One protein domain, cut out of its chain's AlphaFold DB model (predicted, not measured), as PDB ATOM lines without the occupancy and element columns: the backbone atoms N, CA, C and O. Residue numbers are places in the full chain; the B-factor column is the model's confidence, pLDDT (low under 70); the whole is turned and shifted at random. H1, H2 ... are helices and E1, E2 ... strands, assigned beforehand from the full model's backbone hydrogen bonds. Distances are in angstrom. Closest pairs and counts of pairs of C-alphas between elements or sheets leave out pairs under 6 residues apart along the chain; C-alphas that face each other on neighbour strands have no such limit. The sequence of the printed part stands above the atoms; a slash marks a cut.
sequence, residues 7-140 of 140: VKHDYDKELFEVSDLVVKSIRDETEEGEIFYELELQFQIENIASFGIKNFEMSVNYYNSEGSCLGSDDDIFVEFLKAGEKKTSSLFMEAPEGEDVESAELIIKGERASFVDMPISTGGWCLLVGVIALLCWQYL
ATOM      1  N   VAL A   7      64.985 152.417   4.325       61.88
ATOM      2  CA  VAL A   7      63.707 152.320   5.028       61.88
ATOM      3  C   VAL A   7      63.773 153.260   6.209       61.88
ATOM      4  O   VAL A   7      64.560 153.053   7.138       61.88
ATOM      5  N   LYS A   8      62.975 154.321   6.169       65.25
ATOM      6  CA  LYS A   8      62.810 155.189   7.332       65.25
ATOM      7  C   LYS A   8      61.744 154.609   8.246       65.25
ATOM      8  O   LYS A   8      60.777 154.003   7.799       65.25
ATOM      9  N   HIS A   9      61.978 154.788   9.534       64.31
ATOM     10  CA  HIS A   9      61.181 154.229  10.606       64.31
ATOM     11  C   HIS A   9      60.734 155.372  11.506       64.31
ATOM     12  O   HIS A   9      61.554 155.905  12.261       64.31
ATOM     13  N   ASP A  10      59.461 155.743  11.402       68.00
ATOM     14  CA  ASP A  10      58.830 156.714  12.295       68.00
ATOM     15  C   ASP A  10      57.879 155.973  13.241       68.00
ATOM     16  O   ASP A  10      56.712 155.720  12.932       68.00
ATOM     17  N   TYR A  11      58.441 155.504  14.358       69.19
ATOM     18  CA  TYR A  11      57.737 154.770  15.405       69.19
ATOM     19  C   TYR A  11      58.450 154.895  16.754       69.19
ATOM     20  O   TYR A  11      59.633 155.243  16.821       69.19
ATOM     21  N   ASP A  12      57.740 154.589  17.844       74.88
ATOM     22  CA  ASP A  12      58.325 154.533  19.188       74.88
ATOM     23  C   ASP A  12      59.282 153.327  19.273       74.88
ATOM     24  O   ASP A  12      58.862 152.182  19.458       74.88
ATOM     25  N   LYS A  13      60.584 153.584  19.077       75.88
ATOM     26  CA  LYS A  13      61.663 152.575  19.081       75.88
ATOM     27  C   LYS A  13      61.873 151.909  20.441       75.88
ATOM     28  O   LYS A  13      62.696 151.008  20.548       75.88
ATOM     29  N   GLU A  14      61.176 152.357  21.480       78.56
ATOM     30  CA  GLU A  14      61.128 151.670  22.770       78.56
ATOM     31  C   GLU A  14      60.044 150.577  22.797       78.56
ATOM     32  O   GLU A  14      60.032 149.746  23.705       78.56
ATOM     33  N   LEU A  15      59.135 150.569  21.813       79.56
ATOM     34  CA  LEU A  15      57.980 149.669  21.753       79.56
ATOM     35  C   LEU A  15      58.086 148.625  20.644       79.56
ATOM     36  O   LEU A  15      57.706 147.472  20.858       79.56
ATOM     37  N   PHE A  16      58.594 149.018  19.478       82.69
ATOM     38  CA  PHE A  16      58.610 148.168  18.293       82.69
ATOM     39  C   PHE A  16      60.003 148.018  17.701       82.69
ATOM     40  O   PHE A  16      60.804 148.954  17.695       82.69
ATOM     41  N   GLU A  17      60.236 146.851  17.118       86.31
ATOM     42  CA  GLU A  17      61.326 146.605  16.184       86.31
ATOM     43  C   GLU A  17      60.743 146.073  14.873       86.31
ATOM     44  O   GLU A  17      59.805 145.274  14.877       86.31
ATOM     45  N   VAL A  18      61.285 146.532  13.745       80.88
ATOM     46  CA  VAL A  18      60.909 146.054  12.410       80.88
ATOM     47  C   VAL A  18      62.121 145.390  11.779       80.88
ATOM     48  O   VAL A  18      63.175 146.014  11.661       80.88
ATOM     49  N   SER A  19      61.969 144.137  11.359       81.50
ATOM     50  CA  SER A  19      63.012 143.339  10.718       81.50
ATOM     51  C   SER A  19      62.543 142.755   9.388       81.50
ATOM     52  O   SER A  19      61.360 142.789   9.042       81.50
ATOM     53  N   ASP A  20      63.498 142.197   8.643       75.00
ATOM     54  CA  ASP A  20      63.241 141.355   7.471       75.00
ATOM     55  C   ASP A  20      62.383 142.023   6.387       75.00
ATOM     56  O   ASP A  20      61.518 141.376   5.798       75.00
ATOM     57  N   LEU A  21      62.619 143.315   6.110       71.75
ATOM     58  CA  LEU A  21      61.946 143.971   4.993       71.75
ATOM     59  C   LEU A  21      62.410 143.356   3.669       71.75
ATOM     60  O   LEU A  21      63.577 143.455   3.286       71.75
ATOM     61  N   VAL A  22      61.466 142.768   2.948       71.56
ATOM     62  CA  VAL A  22      61.646 142.237   1.602       71.56
ATOM     63  C   VAL A  22      60.711 142.987   0.672       71.56
ATOM     64  O   VAL A  22      59.514 143.064   0.927       71.56
ATOM     65  N   VAL A  23      61.252 143.495  -0.433       71.50
ATOM     66  CA  VAL A  23      60.462 144.131  -1.488       71.50
ATOM     67  C   VAL A  23      60.484 143.247  -2.720       71.50
ATOM     68  O   VAL A  23      61.550 142.907  -3.239       71.50
ATOM     69  N   LYS A  24      59.301 142.845  -3.180       72.38
ATOM     70  CA  LYS A  24      59.119 142.070  -4.406       72.38
ATOM     71  C   LYS A  24      58.343 142.904  -5.404       72.38
ATOM     72  O   LYS A  24      57.333 143.501  -5.067       72.38
ATOM     73  N   SER A  25      58.816 142.912  -6.643       68.75
ATOM     74  CA  SER A  25      58.049 143.455  -7.758       68.75
ATOM     75  C   SER A  25      57.214 142.335  -8.360       68.75
ATOM     76  O   SER A  25      57.755 141.290  -8.738       68.75
ATOM     77  N   ILE A  26      55.912 142.564  -8.414       73.12
ATOM     78  CA  ILE A  26      54.930 141.726  -9.079       73.12
ATOM     79  C   ILE A  26      54.566 142.447 -10.376       73.12
ATOM     80  O   ILE A  26      54.341 143.653 -10.400       73.12
ATOM     81  N   ARG A  27      54.583 141.710 -11.480       75.31
ATOM     82  CA  ARG A  27      54.051 142.174 -12.758       75.31
ATOM     83  C   ARG A  27      52.904 141.250 -13.088       75.31
ATOM     84  O   ARG A  27      53.132 140.039 -13.153       75.31
ATOM     85  N   ASP A  28      51.736 141.818 -13.314       76.06
ATOM     86  CA  ASP A  28      50.545 141.051 -13.643       76.06
ATOM     87  C   ASP A  28      49.822 141.673 -14.845       76.06
ATOM     88  O   ASP A  28      50.138 142.788 -15.277       76.06
ATOM     89  N   GLU A  29      48.945 140.891 -15.461       79.38
ATOM     90  CA  GLU A  29      48.216 141.243 -16.678       79.38
ATOM     91  C   GLU A  29      46.722 141.043 -16.428       79.38
ATOM     92  O   GLU A  29      46.281 139.952 -16.060       79.38
ATOM     93  N   THR A  30      45.931 142.101 -16.606       78.50
ATOM     94  CA  THR A  30      44.474 142.010 -16.484       78.50
ATOM     95  C   THR A  30      43.889 141.136 -17.596       78.50
ATOM     96  O   THR A  30      44.515 140.890 -18.628       78.50
ATOM     97  N   GLU A  31      42.631 140.712 -17.442       82.19
ATOM     98  CA  GLU A  31      41.910 139.981 -18.498       82.19
ATOM     99  C   GLU A  31      41.771 140.789 -19.809       82.19
ATOM    100  O   GLU A  31      41.531 140.209 -20.870       82.19
ATOM    101  N   GLU A  32      41.948 142.114 -19.748       84.25
ATOM    102  CA  GLU A  32      41.902 143.036 -20.890       84.25
ATOM    103  C   GLU A  32      43.283 143.275 -21.535       84.25
ATOM    104  O   GLU A  32      43.381 143.972 -22.548       84.25
ATOM    105  N   GLY A  33      44.346 142.657 -21.002       81.75
ATOM    106  CA  GLY A  33      45.720 142.788 -21.493       81.75
ATOM    107  C   GLY A  33      46.457 144.025 -20.973       81.75
ATOM    108  O   GLY A  33      47.501 144.394 -21.517       81.75
ATOM    109  N   GLU A  34      45.923 144.689 -19.945       76.75
ATOM    110  CA  GLU A  34      46.607 145.802 -19.288       76.75
ATOM    111  C   GLU A  34      47.661 145.256 -18.327       76.75
ATOM    112  O   GLU A  34      47.377 144.403 -17.487       76.75
ATOM    113  N   ILE A  35      48.893 145.740 -18.459       75.62
ATOM    114  CA  ILE A  35      49.996 145.361 -17.577       75.62
ATOM    115  C   ILE A  35      50.014 146.342 -16.413       75.62
ATOM    116  O   ILE A  35      50.114 147.547 -16.634       75.62
ATOM    117  N   PHE A  36      50.000 145.826 -15.191       72.19
ATOM    118  CA  PHE A  36      50.223 146.626 -13.994       72.19
ATOM    119  C   PHE A  36      51.431 146.110 -13.213       72.19
ATOM    120  O   PHE A  36      51.832 144.942 -13.299       72.19
ATOM    121  N   TYR A  37      52.059 147.036 -12.496       72.62
ATOM    122  CA  TYR A  37      53.237 146.785 -11.685       72.62
ATOM    123  C   TYR A  37      52.853 146.986 -10.231       72.62
ATOM    124  O   TYR A  37      52.435 148.069  -9.837       72.62
ATOM    125  N   GLU A  38      53.019 145.942  -9.434       75.81
ATOM    126  CA  GLU A  38      52.798 145.983  -7.999       75.81
ATOM    127  C   GLU A  38      54.105 145.773  -7.244       75.81
ATOM    128  O   GLU A  38      55.051 145.114  -7.693       75.81
ATOM    129  N   LEU A  39      54.146 146.341  -6.051       75.62
ATOM    130  CA  LEU A  39      55.180 146.132  -5.065       75.62
ATOM    131  C   LEU A  39      54.571 145.443  -3.858       75.62
ATOM    132  O   LEU A  39      53.700 145.993  -3.193       75.62
ATOM    133  N   GLU A  40      55.078 144.255  -3.551       79.69
ATOM    134  CA  GLU A  40      54.816 143.591  -2.286       79.69
ATOM    135  C   GLU A  40      55.950 143.926  -1.307       79.69
ATOM    136  O   GLU A  40      57.094 143.502  -1.505       79.69
ATOM    137  N   LEU A  41      55.638 144.662  -0.239       78.56
ATOM    138  CA  LEU A  41      56.518 144.812   0.920       78.56
ATOM    139  C   LEU A  41      56.130 143.794   1.980       78.56
ATOM    140  O   LEU A  41      55.041 143.862   2.538       78.56
ATOM    141  N   GLN A  42      57.041 142.885   2.302       83.50
ATOM    142  CA  GLN A  42      56.899 141.964   3.424       83.50
ATOM    143  C   GLN A  42      57.835 142.395   4.547       83.50
ATOM    144  O   GLN A  42      59.006 142.647   4.288       83.50
ATOM    145  N   PHE A  43      57.357 142.444   5.786       82.81
ATOM    146  CA  PHE A  43      58.187 142.736   6.955       82.81
ATOM    147  C   PHE A  43      57.717 141.977   8.187       82.81
ATOM    148  O   PHE A  43      56.576 141.519   8.280       82.81
ATOM    149  N   GLN A  44      58.615 141.852   9.158       88.00
ATOM    150  CA  GLN A  44      58.310 141.357  10.487       88.00
ATOM    151  C   GLN A  44      58.327 142.515  11.481       88.00
ATOM    152  O   GLN A  44      59.242 143.330  11.483       88.00
ATOM    153  N   ILE A  45      57.322 142.561  12.348       87.81
ATOM    154  CA  ILE A  45      57.274 143.474  13.490       87.81
ATOM    155  C   ILE A  45      57.331 142.670  14.766       87.81
ATOM    156  O   ILE A  45      56.614 141.679  14.915       87.81
ATOM    157  N   GLU A  46      58.148 143.133  15.694       89.50
ATOM    158  CA  GLU A  46      58.277 142.601  17.035       89.50
ATOM    159  C   GLU A  46      57.845 143.644  18.062       89.50
ATOM    160  O   GLU A  46      58.235 144.811  17.995       89.50
ATOM    161  N   ASN A  47      57.048 143.211  19.036       88.69
ATOM    162  CA  ASN A  47      56.803 143.989  20.241       88.69
ATOM    163  C   ASN A  47      57.945 143.739  21.233       88.69
ATOM    164  O   ASN A  47      57.956 142.720  21.925       88.69
ATOM    165  N   ILE A  48      58.880 144.683  21.319       88.56
ATOM    166  CA  ILE A  48      60.022 144.617  22.242       88.56
ATOM    167  C   ILE A  48      59.689 145.161  23.639       88.56
ATOM    168  O   ILE A  48      60.503 145.060  24.559       88.56
ATOM    169  N   ALA A  49      58.491 145.722  23.827       84.50
ATOM    170  CA  ALA A  49      58.039 146.176  25.130       84.50
ATOM    171  C   ALA A  49      57.792 144.990  26.074       84.50
ATOM    172  O   ALA A  49      57.440 143.877  25.678       84.50
ATOM    173  N   SER A  50      57.880 145.248  27.381       83.56
ATOM    174  CA  SER A  50      57.560 144.254  28.413       83.56
ATOM    175  C   SER A  50      56.052 144.007  28.586       83.56
ATOM    176  O   SER A  50      55.647 143.301  29.509       83.56
ATOM    177  N   PHE A  51      55.209 144.621  27.753       80.62
ATOM    178  CA  PHE A  51      53.749 144.588  27.829       80.62
ATOM    179  C   PHE A  51      53.128 144.413  26.438       80.62
ATOM    180  O   PHE A  51      53.772 144.652  25.424       80.62
ATOM    181  N   GLY A  52      51.868 143.973  26.376       83.12
ATOM    182  CA  GLY A  52      51.153 143.828  25.105       83.12
ATOM    183  C   GLY A  52      50.658 145.167  24.546       83.12
ATOM    184  O   GLY A  52      50.217 146.024  25.312       83.12
ATOM    185  N   ILE A  53      50.672 145.318  23.222       81.38
ATOM    186  CA  ILE A  53      50.240 146.527  22.504       81.38
ATOM    187  C   ILE A  53      48.973 146.214  21.706       81.38
ATOM    188  O   ILE A  53      48.890 145.153  21.090       81.38
ATOM    189  N   LYS A  54      47.974 147.103  21.739       82.44
ATOM    190  CA  LYS A  54      46.677 146.945  21.058       82.44
ATOM    191  C   LYS A  54      46.441 148.059  20.052       82.44
ATOM    192  O   LYS A  54      46.957 149.150  20.259       82.44
ATOM    193  N   ASN A  55      45.591 147.780  19.066       81.00
ATOM    194  CA  ASN A  55      45.022 148.757  18.136       81.00
ATOM    195  C   ASN A  55      46.080 149.694  17.543       81.00
ATOM    196  O   ASN A  55      45.992 150.909  17.703       81.00
ATOM    197  N   PHE A  56      47.111 149.126  16.919       80.06
ATOM    198  CA  PHE A  56      48.090 149.936  16.205       80.06
ATOM    199  C   PHE A  56      47.905 149.807  14.701       80.06
ATOM    200  O   PHE A  56      47.617 148.727  14.177       80.06
ATOM    201  N   GLU A  57      48.069 150.946  14.046       81.75
ATOM    202  CA  GLU A  57      47.974 151.122  12.609       81.75
ATOM    203  C   GLU A  57      49.373 151.314  12.044       81.75
ATOM    204  O   GLU A  57      50.278 151.847  12.702       81.75
ATOM    205  N   MET A  58      49.560 150.857  10.817       79.81
ATOM    206  CA  MET A  58      50.817 151.015  10.112       79.81
ATOM    207  C   MET A  58      50.532 151.518   8.725       79.81
ATOM    208  O   MET A  58      49.694 150.961   8.021       79.81
ATOM    209  N   SER A  59      51.282 152.543   8.361       81.06
ATOM    210  CA  SER A  59      51.275 153.087   7.027       81.06
ATOM    211  C   SER A  59      52.661 153.049   6.414       81.06
ATOM    212  O   SER A  59      53.681 153.122   7.106       81.06
ATOM    213  N   VAL A  60      52.706 152.933   5.096       79.75
ATOM    214  CA  VAL A  60      53.939 153.003   4.321       79.75
ATOM    215  C   VAL A  60      53.785 154.084   3.272       79.75
ATOM    216  O   VAL A  60      52.873 154.021   2.458       79.75
ATOM    217  N   ASN A  61      54.711 155.038   3.262       82.69
ATOM    218  CA  ASN A  61      54.889 155.979   2.159       82.69
ATOM    219  C   ASN A  61      56.078 155.530   1.312       82.69
ATOM    220  O   ASN A  61      57.087 155.075   1.855       82.69
ATOM    221  N   TYR A  62      56.014 155.694  -0.002       79.62
ATOM    222  CA  TYR A  62      57.121 155.343  -0.892       79.62
ATOM    223  C   TYR A  62      57.506 156.509  -1.792       79.62
ATOM    224  O   TYR A  62      56.671 157.313  -2.209       79.62
ATOM    225  N   TYR A  63      58.806 156.611  -2.057       80.50
ATOM    226  CA  TYR A  63      59.398 157.768  -2.706       80.50
ATOM    227  C   TYR A  63      60.341 157.341  -3.831       80.50
ATOM    228  O   TYR A  63      61.098 156.370  -3.699       80.50
ATOM    229  N   ASN A  64      60.318 158.100  -4.926       82.50
ATOM    230  CA  ASN A  64      61.279 157.942  -6.013       82.50
ATOM    231  C   ASN A  64      62.633 158.589  -5.674       82.50
ATOM    232  O   ASN A  64      62.826 159.166  -4.598       82.50
ATOM    233  N   SER A  65      63.572 158.504  -6.614       78.38
ATOM    234  CA  SER A  65      64.931 159.047  -6.468       78.38
ATOM    235  C   SER A  65      65.012 160.564  -6.295       78.38
ATOM    236  O   SER A  65      65.972 161.095  -5.734       78.38
ATOM    237  N   GLU A  66      63.972 161.277  -6.720       84.44
ATOM    238  CA  GLU A  66      63.854 162.724  -6.554       84.44
ATOM    239  C   GLU A  66      63.271 163.103  -5.180       84.44
ATOM    240  O   GLU A  66      63.186 164.286  -4.842       84.44
ATOM    241  N   GLY A  67      62.882 162.112  -4.370       79.69
ATOM    242  CA  GLY A  67      62.214 162.300  -3.085       79.69
ATOM    243  C   GLY A  67      60.725 162.631  -3.210       79.69
ATOM    244  O   GLY A  67      60.111 163.031  -2.219       79.69
ATOM    245  N   SER A  68      60.135 162.478  -4.397       83.75
ATOM    246  CA  SER A  68      58.699 162.669  -4.602       83.75
ATOM    247  C   SER A  68      57.931 161.475  -4.046       83.75
ATOM    248  O   SER A  68      58.286 160.331  -4.328       83.75
ATOM    249  N   CYS A  69      56.884 161.742  -3.259       83.94
ATOM    250  CA  CYS A  69      55.979 160.701  -2.776       83.94
ATOM    251  C   CYS A  69      55.196 160.145  -3.966       83.94
ATOM    252  O   CYS A  69      54.469 160.887  -4.629       83.94
ATOM    253  N   LEU A  70      55.382 158.859  -4.238       76.94
ATOM    254  CA  LEU A  70      54.684 158.143  -5.299       76.94
ATOM    255  C   LEU A  70      53.332 157.600  -4.804       76.94
ATOM    256  O   LEU A  70      52.412 157.464  -5.604       76.94
ATOM    257  N   GLY A  71      53.192 157.370  -3.492       76.88
ATOM    258  CA  GLY A  71      51.924 157.036  -2.848       76.88
ATOM    259  C   GLY A  71      52.075 156.534  -1.412       76.88
ATOM    260  O   GLY A  71      53.166 156.573  -0.828       76.88
ATOM    261  N   SER A  72      50.953 156.080  -0.850       79.44
ATOM    262  CA  SER A  72      50.850 155.569   0.516       79.44
ATOM    263  C   SER A  72      49.834 154.432   0.620       79.44
ATOM    264  O   SER A  72      48.842 154.432  -0.106       79.44
ATOM    265  N   ASP A  73      50.064 153.506   1.544       77.06
ATOM    266  CA  ASP A  73      49.082 152.505   1.972       77.06
ATOM    267  C   ASP A  73      49.001 152.516   3.504       77.06
ATOM    268  O   ASP A  73      50.035 152.527   4.178       77.06
ATOM    269  N   ASP A  74      47.779 152.558   4.034       71.44
ATOM    270  CA  ASP A  74      47.459 152.777   5.448       71.44
ATOM    271  C   ASP A  74      46.709 151.580   6.080       71.44
ATOM    272  O   ASP A  74      46.295 151.649   7.239       71.44
ATOM    273  N   ASP A  75      46.522 150.468   5.356       67.25
ATOM    274  CA  ASP A  75      45.517 149.455   5.718       67.25
ATOM    275  C   ASP A  75      46.003 148.327   6.649       67.25
ATOM    276  O   ASP A  75      45.253 147.378   6.923       67.25
ATOM    277  N   ILE A  76      47.218 148.389   7.215       74.56
ATOM    278  CA  ILE A  76      47.612 147.360   8.189       74.56
ATOM    279  C   ILE A  76      47.175 147.733   9.601       74.56
ATOM    280  O   ILE A  76      47.852 148.456  10.336       74.56
ATOM    281  N   PHE A  77      46.099 147.084  10.032       81.44
ATOM    282  CA  PHE A  77      45.643 147.109  11.413       81.44
ATOM    283  C   PHE A  77      46.082 145.857  12.187       81.44
ATOM    284  O   PHE A  77      45.855 144.712  11.773       81.44
ATOM    285  N   VAL A  78      46.674 146.055  13.365       80.94
ATOM    286  CA  VAL A  78      46.972 144.971  14.308       80.94
ATOM    287  C   VAL A  78      46.224 145.206  15.614       80.94
ATOM    288  O   VAL A  78      46.547 146.089  16.405       80.94
ATOM    289  N   GLU A  79      45.237 144.344  15.864       83.88
ATOM    290  CA  GLU A  79      44.388 144.427  17.055       83.88
ATOM    291  C   GLU A  79      45.180 144.209  18.354       83.88
ATOM    292  O   GLU A  79      44.957 144.912  19.340       83.88
ATOM    293  N   PHE A  80      46.114 143.250  18.374       85.38
ATOM    294  CA  PHE A  80      46.933 142.954  19.549       85.38
ATOM    295  C   PHE A  80      48.249 142.250  19.201       85.38
ATOM    296  O   PHE A  80      48.266 141.350  18.361       85.38
ATOM    297  N   LEU A  81      49.326 142.620  19.900       86.88
ATOM    298  CA  LEU A  81      50.642 141.982  19.844       86.88
ATOM    299  C   LEU A  81      51.202 141.828  21.268       86.88
ATOM    300  O   LEU A  81      51.396 142.819  21.978       86.88
ATOM    301  N   LYS A  82      51.430 140.594  21.733       87.62
ATOM    302  CA  LYS A  82      51.955 140.319  23.086       87.62
ATOM    303  C   LYS A  82      53.420 140.742  23.211       87.62
ATOM    304  O   LYS A  82      54.117 140.866  22.214       87.62
ATOM    305  N   ALA A  83      53.888 140.916  24.446       87.94
ATOM    306  CA  ALA A  83      55.303 141.166  24.727       87.94
ATOM    307  C   ALA A  83      56.185 140.053  24.126       87.94
ATOM    308  O   ALA A  83      55.934 138.870  24.381       87.94
ATOM    309  N   GLY A  84      57.188 140.434  23.335       87.19
ATOM    310  CA  GLY A  84      58.101 139.537  22.619       87.19
ATOM    311  C   GLY A  84      57.487 138.795  21.426       87.19
ATOM    312  O   GLY A  84      58.119 137.897  20.871       87.19
ATOM    313  N   GLU A  85      56.242 139.095  21.048       90.69
ATOM    314  CA  GLU A  85      55.599 138.459  19.899       90.69
ATOM    315  C   GLU A  85      56.043 139.119  18.593       90.69
ATOM    316  O   GLU A  85      56.116 140.344  18.486       90.69
ATOM    317  N   LYS A  86      56.302 138.273  17.592       91.25
ATOM    318  CA  LYS A  86      56.637 138.661  16.223       91.25
ATOM    319  C   LYS A  86      55.447 138.400  15.309       91.25
ATOM    320  O   LYS A  86      54.852 137.323  15.364       91.25
ATOM    321  N   LYS A  87      55.138 139.343  14.422       88.38
ATOM    322  CA  LYS A  87      54.099 139.209  13.399       88.38
ATOM    323  C   LYS A  87      54.657 139.585  12.036       88.38
ATOM    324  O   LYS A  87      55.231 140.656  11.871       88.38
ATOM    325  N   THR A  88      54.463 138.706  11.060       88.38
ATOM    326  CA  THR A  88      54.744 139.009   9.654       88.38
ATOM    327  C   THR A  88      53.539 139.702   9.036       88.38
ATOM    328  O   THR A  88      52.398 139.286   9.258       88.38
ATOM    329  N   SER A  89      53.798 140.750   8.266       82.75
ATOM    330  CA  SER A  89      52.799 141.480   7.503       82.75
ATOM    331  C   SER A  89      53.290 141.714   6.078       82.75
ATOM    332  O   SER A  89      54.498 141.746   5.834       82.75
ATOM    333  N   SER A  90      52.335 141.831   5.160       81.06
ATOM    334  CA  SER A  90      52.568 142.136   3.754       81.06
ATOM    335  C   SER A  90      51.678 143.302   3.345       81.06
ATOM    336  O   SER A  90      50.511 143.338   3.737       81.06
ATOM    337  N   LEU A  91      52.226 144.202   2.538       77.75
ATOM    338  CA  LEU A  91      51.536 145.308   1.882       77.75
ATOM    339  C   LEU A  91      51.706 145.183   0.376       77.75
ATOM    340  O   LEU A  91      52.807 144.868  -0.077       77.75
ATOM    341  N   PHE A  92      50.636 145.444  -0.367       77.19
ATOM    342  CA  PHE A  92      50.619 145.431  -1.826       77.19
ATOM    343  C   PHE A  92      50.330 146.842  -2.308       77.19
ATOM    344  O   PHE A  92      49.373 147.457  -1.860       77.19
ATOM    345  N   MET A  93      51.159 147.358  -3.205       75.50
ATOM    346  CA  MET A  93      51.047 148.735  -3.671       75.50
ATOM    347  C   MET A  93      51.173 148.780  -5.184       75.50
ATOM    348  O   MET A  93      52.057 148.131  -5.740       75.50
ATOM    349  N   GLU A  94      50.366 149.602  -5.844       73.31
ATOM    350  CA  GLU A  94      50.553 149.905  -7.261       73.31
ATOM    351  C   GLU A  94      51.777 150.818  -7.446       73.31
ATOM    352  O   GLU A  94      51.907 151.854  -6.793       73.31
ATOM    353  N   ALA A  95      52.689 150.438  -8.338       67.56
ATOM    354  CA  ALA A  95      53.826 151.249  -8.751       67.56
ATOM    355  C   ALA A  95      53.569 151.794 -10.168       67.56
ATOM    356  O   ALA A  95      53.296 151.002 -11.076       67.56
ATOM    357  N   PRO A  96      53.671 153.118 -10.400       64.31
ATOM    358  CA  PRO A  96      53.517 153.683 -11.735       64.31
ATOM    359  C   PRO A  96      54.527 153.073 -12.712       64.31
ATOM    360  O   PRO A  96      55.704 152.901 -12.387       64.31
ATOM    361  N   GLU A  97      54.079 152.768 -13.930       65.69
ATOM    362  CA  GLU A  97      54.954 152.223 -14.966       65.69
ATOM    363  C   GLU A  97      56.120 153.188 -15.251       65.69
ATOM    364  O   GLU A  97      55.920 154.340 -15.632       65.69
ATOM    365  N   GLY A  98      57.354 152.705 -15.073       64.44
ATOM    366  CA  GLY A  98      58.578 153.464 -15.346       64.44
ATOM    367  C   GLY A  98      59.153 154.257 -14.167       64.44
ATOM    368  O   GLY A  98      60.231 154.827 -14.323       64.44
ATOM    369  N   GLU A  99      58.499 154.266 -13.002       66.00
ATOM    370  CA  GLU A  99      59.051 154.860 -11.778       66.00
ATOM    371  C   GLU A  99      59.804 153.803 -10.952       66.00
ATOM    372  O   GLU A  99      59.241 152.790 -10.531       66.00
ATOM    373  N   ASP A 100      61.091 154.047 -10.694       66.94
ATOM    374  CA  ASP A 100      61.885 153.232  -9.774       66.94
ATOM    375  C   ASP A 100      61.677 153.721  -8.330       66.94
ATOM    376  O   ASP A 100      61.977 154.871  -7.988       66.94
ATOM    377  N   VAL A 101      61.207 152.833  -7.448       69.31
ATOM    378  CA  VAL A 101      61.118 153.120  -6.008       69.31
ATOM    379  C   VAL A 101      62.501 153.000  -5.376       69.31
ATOM    380  O   VAL A 101      63.069 151.909  -5.303       69.31
ATOM    381  N   GLU A 102      63.036 154.122  -4.890       70.31
ATOM    382  CA  GLU A 102      64.361 154.171  -4.260       70.31
ATOM    383  C   GLU A 102      64.285 153.954  -2.743       70.31
ATOM    384  O   GLU A 102      65.149 153.290  -2.151       70.31
ATOM    385  N   SER A 103      63.245 154.500  -2.105       69.94
ATOM    386  CA  SER A 103      63.083 154.454  -0.652       69.94
ATOM    387  C   SER A 103      61.627 154.291  -0.220       69.94
ATOM    388  O   SER A 103      60.698 154.683  -0.926       69.94
ATOM    389  N   ALA A 104      61.448 153.716   0.966       72.31
ATOM    390  CA  ALA A 104      60.160 153.600   1.632       72.31
ATOM    391  C   ALA A 104      60.272 154.134   3.063       72.31
ATOM    392  O   ALA A 104      61.327 154.092   3.698       72.31
ATOM    393  N   GLU A 105      59.178 154.649   3.590       75.56
ATOM    394  CA  GLU A 105      59.054 155.125   4.954       75.56
ATOM    395  C   GLU A 105      57.909 154.369   5.604       75.56
ATOM    396  O   GLU A 105      56.749 154.552   5.246       75.56
ATOM    397  N   LEU A 106      58.259 153.495   6.541       73.25
ATOM    398  CA  LEU A 106      57.300 152.775   7.358       73.25
ATOM    399  C   LEU A 106      57.023 153.601   8.611       73.25
ATOM    400  O   LEU A 106      57.920 153.872   9.419       73.25
ATOM    401  N   ILE A 107      55.762 153.956   8.774       75.50
ATOM    402  CA  ILE A 107      55.244 154.721   9.892       75.50
ATOM    403  C   ILE A 107      54.346 153.783  10.694       75.50
ATOM    404  O   ILE A 107      53.373 153.243  10.178       75.50
ATOM    405  N   ILE A 108      54.666 153.575  11.971       71.75
ATOM    406  CA  ILE A 108      53.832 152.762  12.867       71.75
ATOM    407  C   ILE A 108      53.217 153.708  13.887       71.75
ATOM    408  O   ILE A 108      53.900 154.225  14.774       71.75
ATOM    409  N   LYS A 109      51.907 153.927  13.766       68.81
ATOM    410  CA  LYS A 109      51.118 154.744  14.687       68.81
ATOM    411  C   LYS A 109      50.352 153.811  15.609       68.81
ATOM    412  O   LYS A 109      49.252 153.355  15.315       68.81
ATOM    413  N   GLY A 110      50.960 153.513  16.749       59.25
ATOM    414  CA  GLY A 110      50.275 152.829  17.838       59.25
ATOM    415  C   GLY A 110      49.700 153.823  18.833       59.25
ATOM    416  O   GLY A 110      50.422 154.686  19.334       59.25
ATOM    417  N   GLU A 111      48.431 153.665  19.199       56.81
ATOM    418  CA  GLU A 111      47.976 154.208  20.474       56.81
ATOM    419  C   GLU A 111      48.590 153.369  21.604       56.81
ATOM    420  O   GLU A 111      48.497 152.138  21.621       56.81
ATOM    421  N   ARG A 112      49.253 154.023  22.569       54.22
ATOM    422  CA  ARG A 112      49.764 153.326  23.757       54.22
ATOM    423  C   ARG A 112      48.602 152.630  24.458       54.22
ATOM    424  O   ARG A 112      47.673 153.279  24.934       54.22
ATOM    425  N   ALA A 113      48.692 151.309  24.582       49.53
ATOM    426  CA  ALA A 113      47.744 150.542  25.369       49.53
ATOM    427  C   ALA A 113      47.822 150.985  26.841       49.53
ATOM    428  O   ALA A 113      48.821 150.772  27.527       49.53
ATOM    429  N   SER A 114      46.740 151.586  27.335       41.84
ATOM    430  CA  SER A 114      46.506 151.755  28.765       41.84
ATOM    431  C   SER A 114      46.318 150.371  29.396       41.84
ATOM    432  O   SER A 114      45.241 149.788  29.311       41.84
ATOM    433  N   PHE A 115      47.391 149.874  30.015       51.00
ATOM    434  CA  PHE A 115      47.450 148.800  31.010       51.00
ATOM    435  C   PHE A 115      46.739 147.483  30.655       51.00
ATOM    436  O   PHE A 115      45.575 147.252  30.983       51.00
ATOM    437  N   VAL A 116      47.518 146.526  30.151       44.88
ATOM    438  CA  VAL A 116      47.429 145.165  30.693       44.88
ATOM    439  C   VAL A 116      48.708 144.955  31.487       44.88
ATOM    440  O   VAL A 116      49.695 144.447  30.960       44.88
ATOM    441  N   ASP A 117      48.697 145.395  32.746       43.72
ATOM    442  CA  ASP A 117      49.617 144.870  33.749       43.72
ATOM    443  C   ASP A 117      49.434 143.349  33.740       43.72
ATOM    444  O   ASP A 117      48.492 142.818  34.332       43.72
ATOM    445  N   MET A 118      50.290 142.614  33.026       44.59
ATOM    446  CA  MET A 118      50.468 141.212  33.371       44.59
ATOM    447  C   MET A 118      51.023 141.232  34.793       44.59
ATOM    448  O   MET A 118      52.085 141.822  35.001       44.59
ATOM    449  N   PRO A 119      50.321 140.660  35.785       44.28
ATOM    450  CA  PRO A 119      50.778 140.713  37.157       44.28
ATOM    451  C   PRO A 119      52.088 139.936  37.244       44.28
ATOM    452  O   PRO A 119      52.106 138.706  37.307       44.28
ATOM    453  N   ILE A 120      53.203 140.663  37.251       48.88
ATOM    454  CA  ILE A 120      54.487 140.125  37.658       48.88
ATOM    455  C   ILE A 120      54.322 139.796  39.146       48.88
ATOM    456  O   ILE A 120      54.425 140.649  40.019       48.88
ATOM    457  N   SER A 121      54.044 138.525  39.438       44.47
ATOM    458  CA  SER A 121      54.428 137.887  40.699       44.47
ATOM    459  C   SER A 121      53.784 138.419  42.004       44.47
ATOM    460  O   SER A 121      54.444 138.491  43.044       44.47
ATOM    461  N   THR A 122      52.473 138.669  42.064       51.38
ATOM    462  CA  THR A 122      51.775 138.725  43.375       51.38
ATOM    463  C   THR A 122      51.664 137.348  44.051       51.38
ATOM    464  O   THR A 122      51.525 137.266  45.271       51.38
ATOM    465  N   GLY A 123      51.818 136.250  43.301       47.75
ATOM    466  CA  GLY A 123      51.783 134.883  43.842       47.75
ATOM    467  C   GLY A 123      52.925 134.550  44.815       47.75
ATOM    468  O   GLY A 123      52.719 133.790  45.759       47.75
ATOM    469  N   GLY A 124      54.107 135.155  44.642       50.41
ATOM    470  CA  GLY A 124      55.252 134.937  45.536       50.41
ATOM    471  C   GLY A 124      55.090 135.602  46.908       50.41
ATOM    472  O   GLY A 124      55.494 135.038  47.924       50.41
ATOM    473  N   TRP A 125      54.435 136.766  46.960       56.78
ATOM    474  CA  TRP A 125      54.222 137.510  48.204       56.78
ATOM    475  C   TRP A 125      53.135 136.881  49.084       56.78
ATOM    476  O   TRP A 125      53.310 136.817  50.299       56.78
ATOM    477  N   CYS A 126      52.068 136.322  48.502       57.72
ATOM    478  CA  CYS A 126      51.055 135.587  49.272       57.72
ATOM    479  C   CYS A 126      51.624 134.317  49.931       57.72
ATOM    480  O   CYS A 126      51.262 133.997  51.064       57.72
ATOM    481  N   LEU A 127      52.552 133.624  49.259       57.59
ATOM    482  CA  LEU A 127      53.251 132.471  49.834       57.59
ATOM    483  C   LEU A 127      54.212 132.885  50.959       57.59
ATOM    484  O   LEU A 127      54.238 132.235  52.001       57.59
ATOM    485  N   LEU A 128      54.943 133.991  50.796       62.69
ATOM    486  CA  LEU A 128      55.832 134.529  51.833       62.69
ATOM    487  C   LEU A 128      55.073 134.946  53.098       62.69
ATOM    488  O   LEU A 128      55.470 134.569  54.199       62.69
ATOM    489  N   VAL A 129      53.951 135.660  52.956       68.69
ATOM    490  CA  VAL A 129      53.119 136.063  54.103       68.69
ATOM    491  C   VAL A 129      52.503 134.840  54.795       68.69
ATOM    492  O   VAL A 129      52.491 134.778  56.025       68.69
ATOM    493  N   GLY A 130      52.066 133.831  54.032       65.38
ATOM    494  CA  GLY A 130      51.546 132.574  54.584       65.38
ATOM    495  C   GLY A 130      52.582 131.784  55.397       65.38
ATOM    496  O   GLY A 130      52.265 131.280  56.474       65.38
ATOM    497  N   VAL A 131      53.835 131.719  54.932       73.25
ATOM    498  CA  VAL A 131      54.932 131.049  55.656       73.25
ATOM    499  C   VAL A 131      55.322 131.818  56.921       73.25
ATOM    500  O   VAL A 131      55.525 131.203  57.965       73.25
ATOM    501  N   ILE A 132      55.375 133.152  56.868       76.06
ATOM    502  CA  ILE A 132      55.682 133.983  58.043       76.06
ATOM    503  C   ILE A 132      54.605 133.819  59.126       76.06
ATOM    504  O   ILE A 132      54.943 133.652  60.296       76.06
ATOM    505  N   ALA A 133      53.322 133.792  58.754       73.25
ATOM    506  CA  ALA A 133      52.228 133.575  59.702       73.25
ATOM    507  C   ALA A 133      52.303 132.198  60.392       73.25
ATOM    508  O   ALA A 133      52.103 132.103  61.604       73.25
ATOM    509  N   LEU A 134      52.647 131.142  59.643       69.12
ATOM    510  CA  LEU A 134      52.853 129.797  60.194       69.12
ATOM    511  C   LEU A 134      54.048 129.733  61.151       69.12
ATOM    512  O   LEU A 134      53.960 129.089  62.195       69.12
ATOM    513  N   LEU A 135      55.144 130.421  60.822       75.44
ATOM    514  CA  LEU A 135      56.307 130.507  61.703       75.44
ATOM    515  C   LEU A 135      55.970 131.269  62.991       75.44
ATOM    516  O   LEU A 135      56.309 130.794  64.067       75.44
ATOM    517  N   CYS A 136      55.245 132.389  62.924       75.12
ATOM    518  CA  CYS A 136      54.850 133.140  64.120       75.12
ATOM    519  C   CYS A 136      53.907 132.360  65.055       75.12
ATOM    520  O   CYS A 136      53.986 132.553  66.263       75.12
ATOM    521  N   TRP A 137      53.059 131.467  64.530       72.00
ATOM    522  CA  TRP A 137      52.182 130.615  65.350       72.00
ATOM    523  C   TRP A 137      52.940 129.516  66.113       72.00
ATOM    524  O   TRP A 137      52.503 129.098  67.176       72.00
ATOM    525  N   GLN A 138      54.080 129.035  65.602       65.81
ATOM    526  CA  GLN A 138      54.882 128.015  66.296       65.81
ATOM    527  C   GLN A 138      55.640 128.543  67.523       65.81
ATOM    528  O   GLN A 138      56.045 127.743  68.364       65.81
ATOM    529  N   TYR A 139      55.856 129.856  67.615       65.19
ATOM    530  CA  TYR A 139      56.627 130.489  68.693       65.19
ATOM    531  C   TYR A 139      55.754 131.259  69.700       65.19
ATOM    532  O   TYR A 139      56.292 132.042  70.487       65.19
ATOM    533  N   LEU A 140      54.435 131.047  69.675       61.03
ATOM    534  CA  LEU A 140      53.445 131.651  70.572       61.03
ATOM    535  C   LEU A 140      52.740 130.556  71.379       61.03
ATOM    536  O   LEU A 140      52.559 130.766  72.598       61.03
TER     537      LEU A 140
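What this domain is: This is residues 7 to 140 of the 140 residues of an uncharacterized protein of Alteromonadaceae bacterium (UniProt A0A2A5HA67). Two twisted sheets lie face to face as a sandwich, E1, E7, E4, E5 on one side and E2, E3, E6 on the other, and from this body a tail ending in the helix H1 sticks out, residues 119 to 140 standing free. The tail makes much of the length: the C-alphas span 92 by 33 by 22 A, against 55 by 32 by 20 A for the body without it. The printed part has 134 residues, with seven named strands followed by one named helix, and the class is mostly strand. The sheet in the order E1, E7, E4, E5 is mixed, and the sheet E2, E3, E6 is antiparallel. The whole is extended, with a radius of gyration of the C-alphas of 24.0 A.

How they stand to each other: E1, residues 7 to 10, is an edge strand, parallel to its neighbour E7, residues 101 to 110, at 24 degrees, with N 8 and O 104 3.0 A apart. E2, residues 16 to 29, and E3, residues 35 to 47, form an antiparallel hairpin at 164 degrees, with N 24 and O 40 2.8 A apart. E3 is also antiparallel to E6, residues 86 to 95, with N 41 and O 91 2.8 A apart. E4, residues 53 to 64, and E5, residues 69 to 81, form a hairpin at 163 degrees, with N 58 and O 76 3.0 A apart. E7 is antiparallel to E4, with N 105 and O 61 2.8 A apart. These N and O pairs are within hydrogen-bond range. Between the sheets, the closest C-alphas of E5 and E6 are those of Asp 73 and Met 93, 7.1 A apart. The strands of one sheet stand at 40 degrees to those of the other. H1, residues 122 to 138, is on neither sheet; 12 of its 13 O i to N i+4 pairs are within hydrogen-bond range.

Where its parts are: E1 begins at C-alpha 7, (63.707, 152.320, 5.028), and is 9.8 A long. E2 measures 37.1 A and bends by 57 degrees at residue 19; E3 measures 38.5 A. E4, 32.6 A, bends by 55 degrees at residue 56, and E5, 29.8 A, by 62 degrees at residue 78. E6 and E7 measure 28.1 A and 26.2 A. H1, 25.5 A long, ends at C-alpha 138, (54.882, 128.015, 66.296).

The domain as a whole: The two C-alphas farthest apart, those of Gly 33 and Leu 140, are 93.1 A apart. The printed part has no cut. The link E7 to H1, 11 residues, is long; the other links are tight. The mean pLDDT of the printed part is 73.4, with residues 109 to 130 among those under 70.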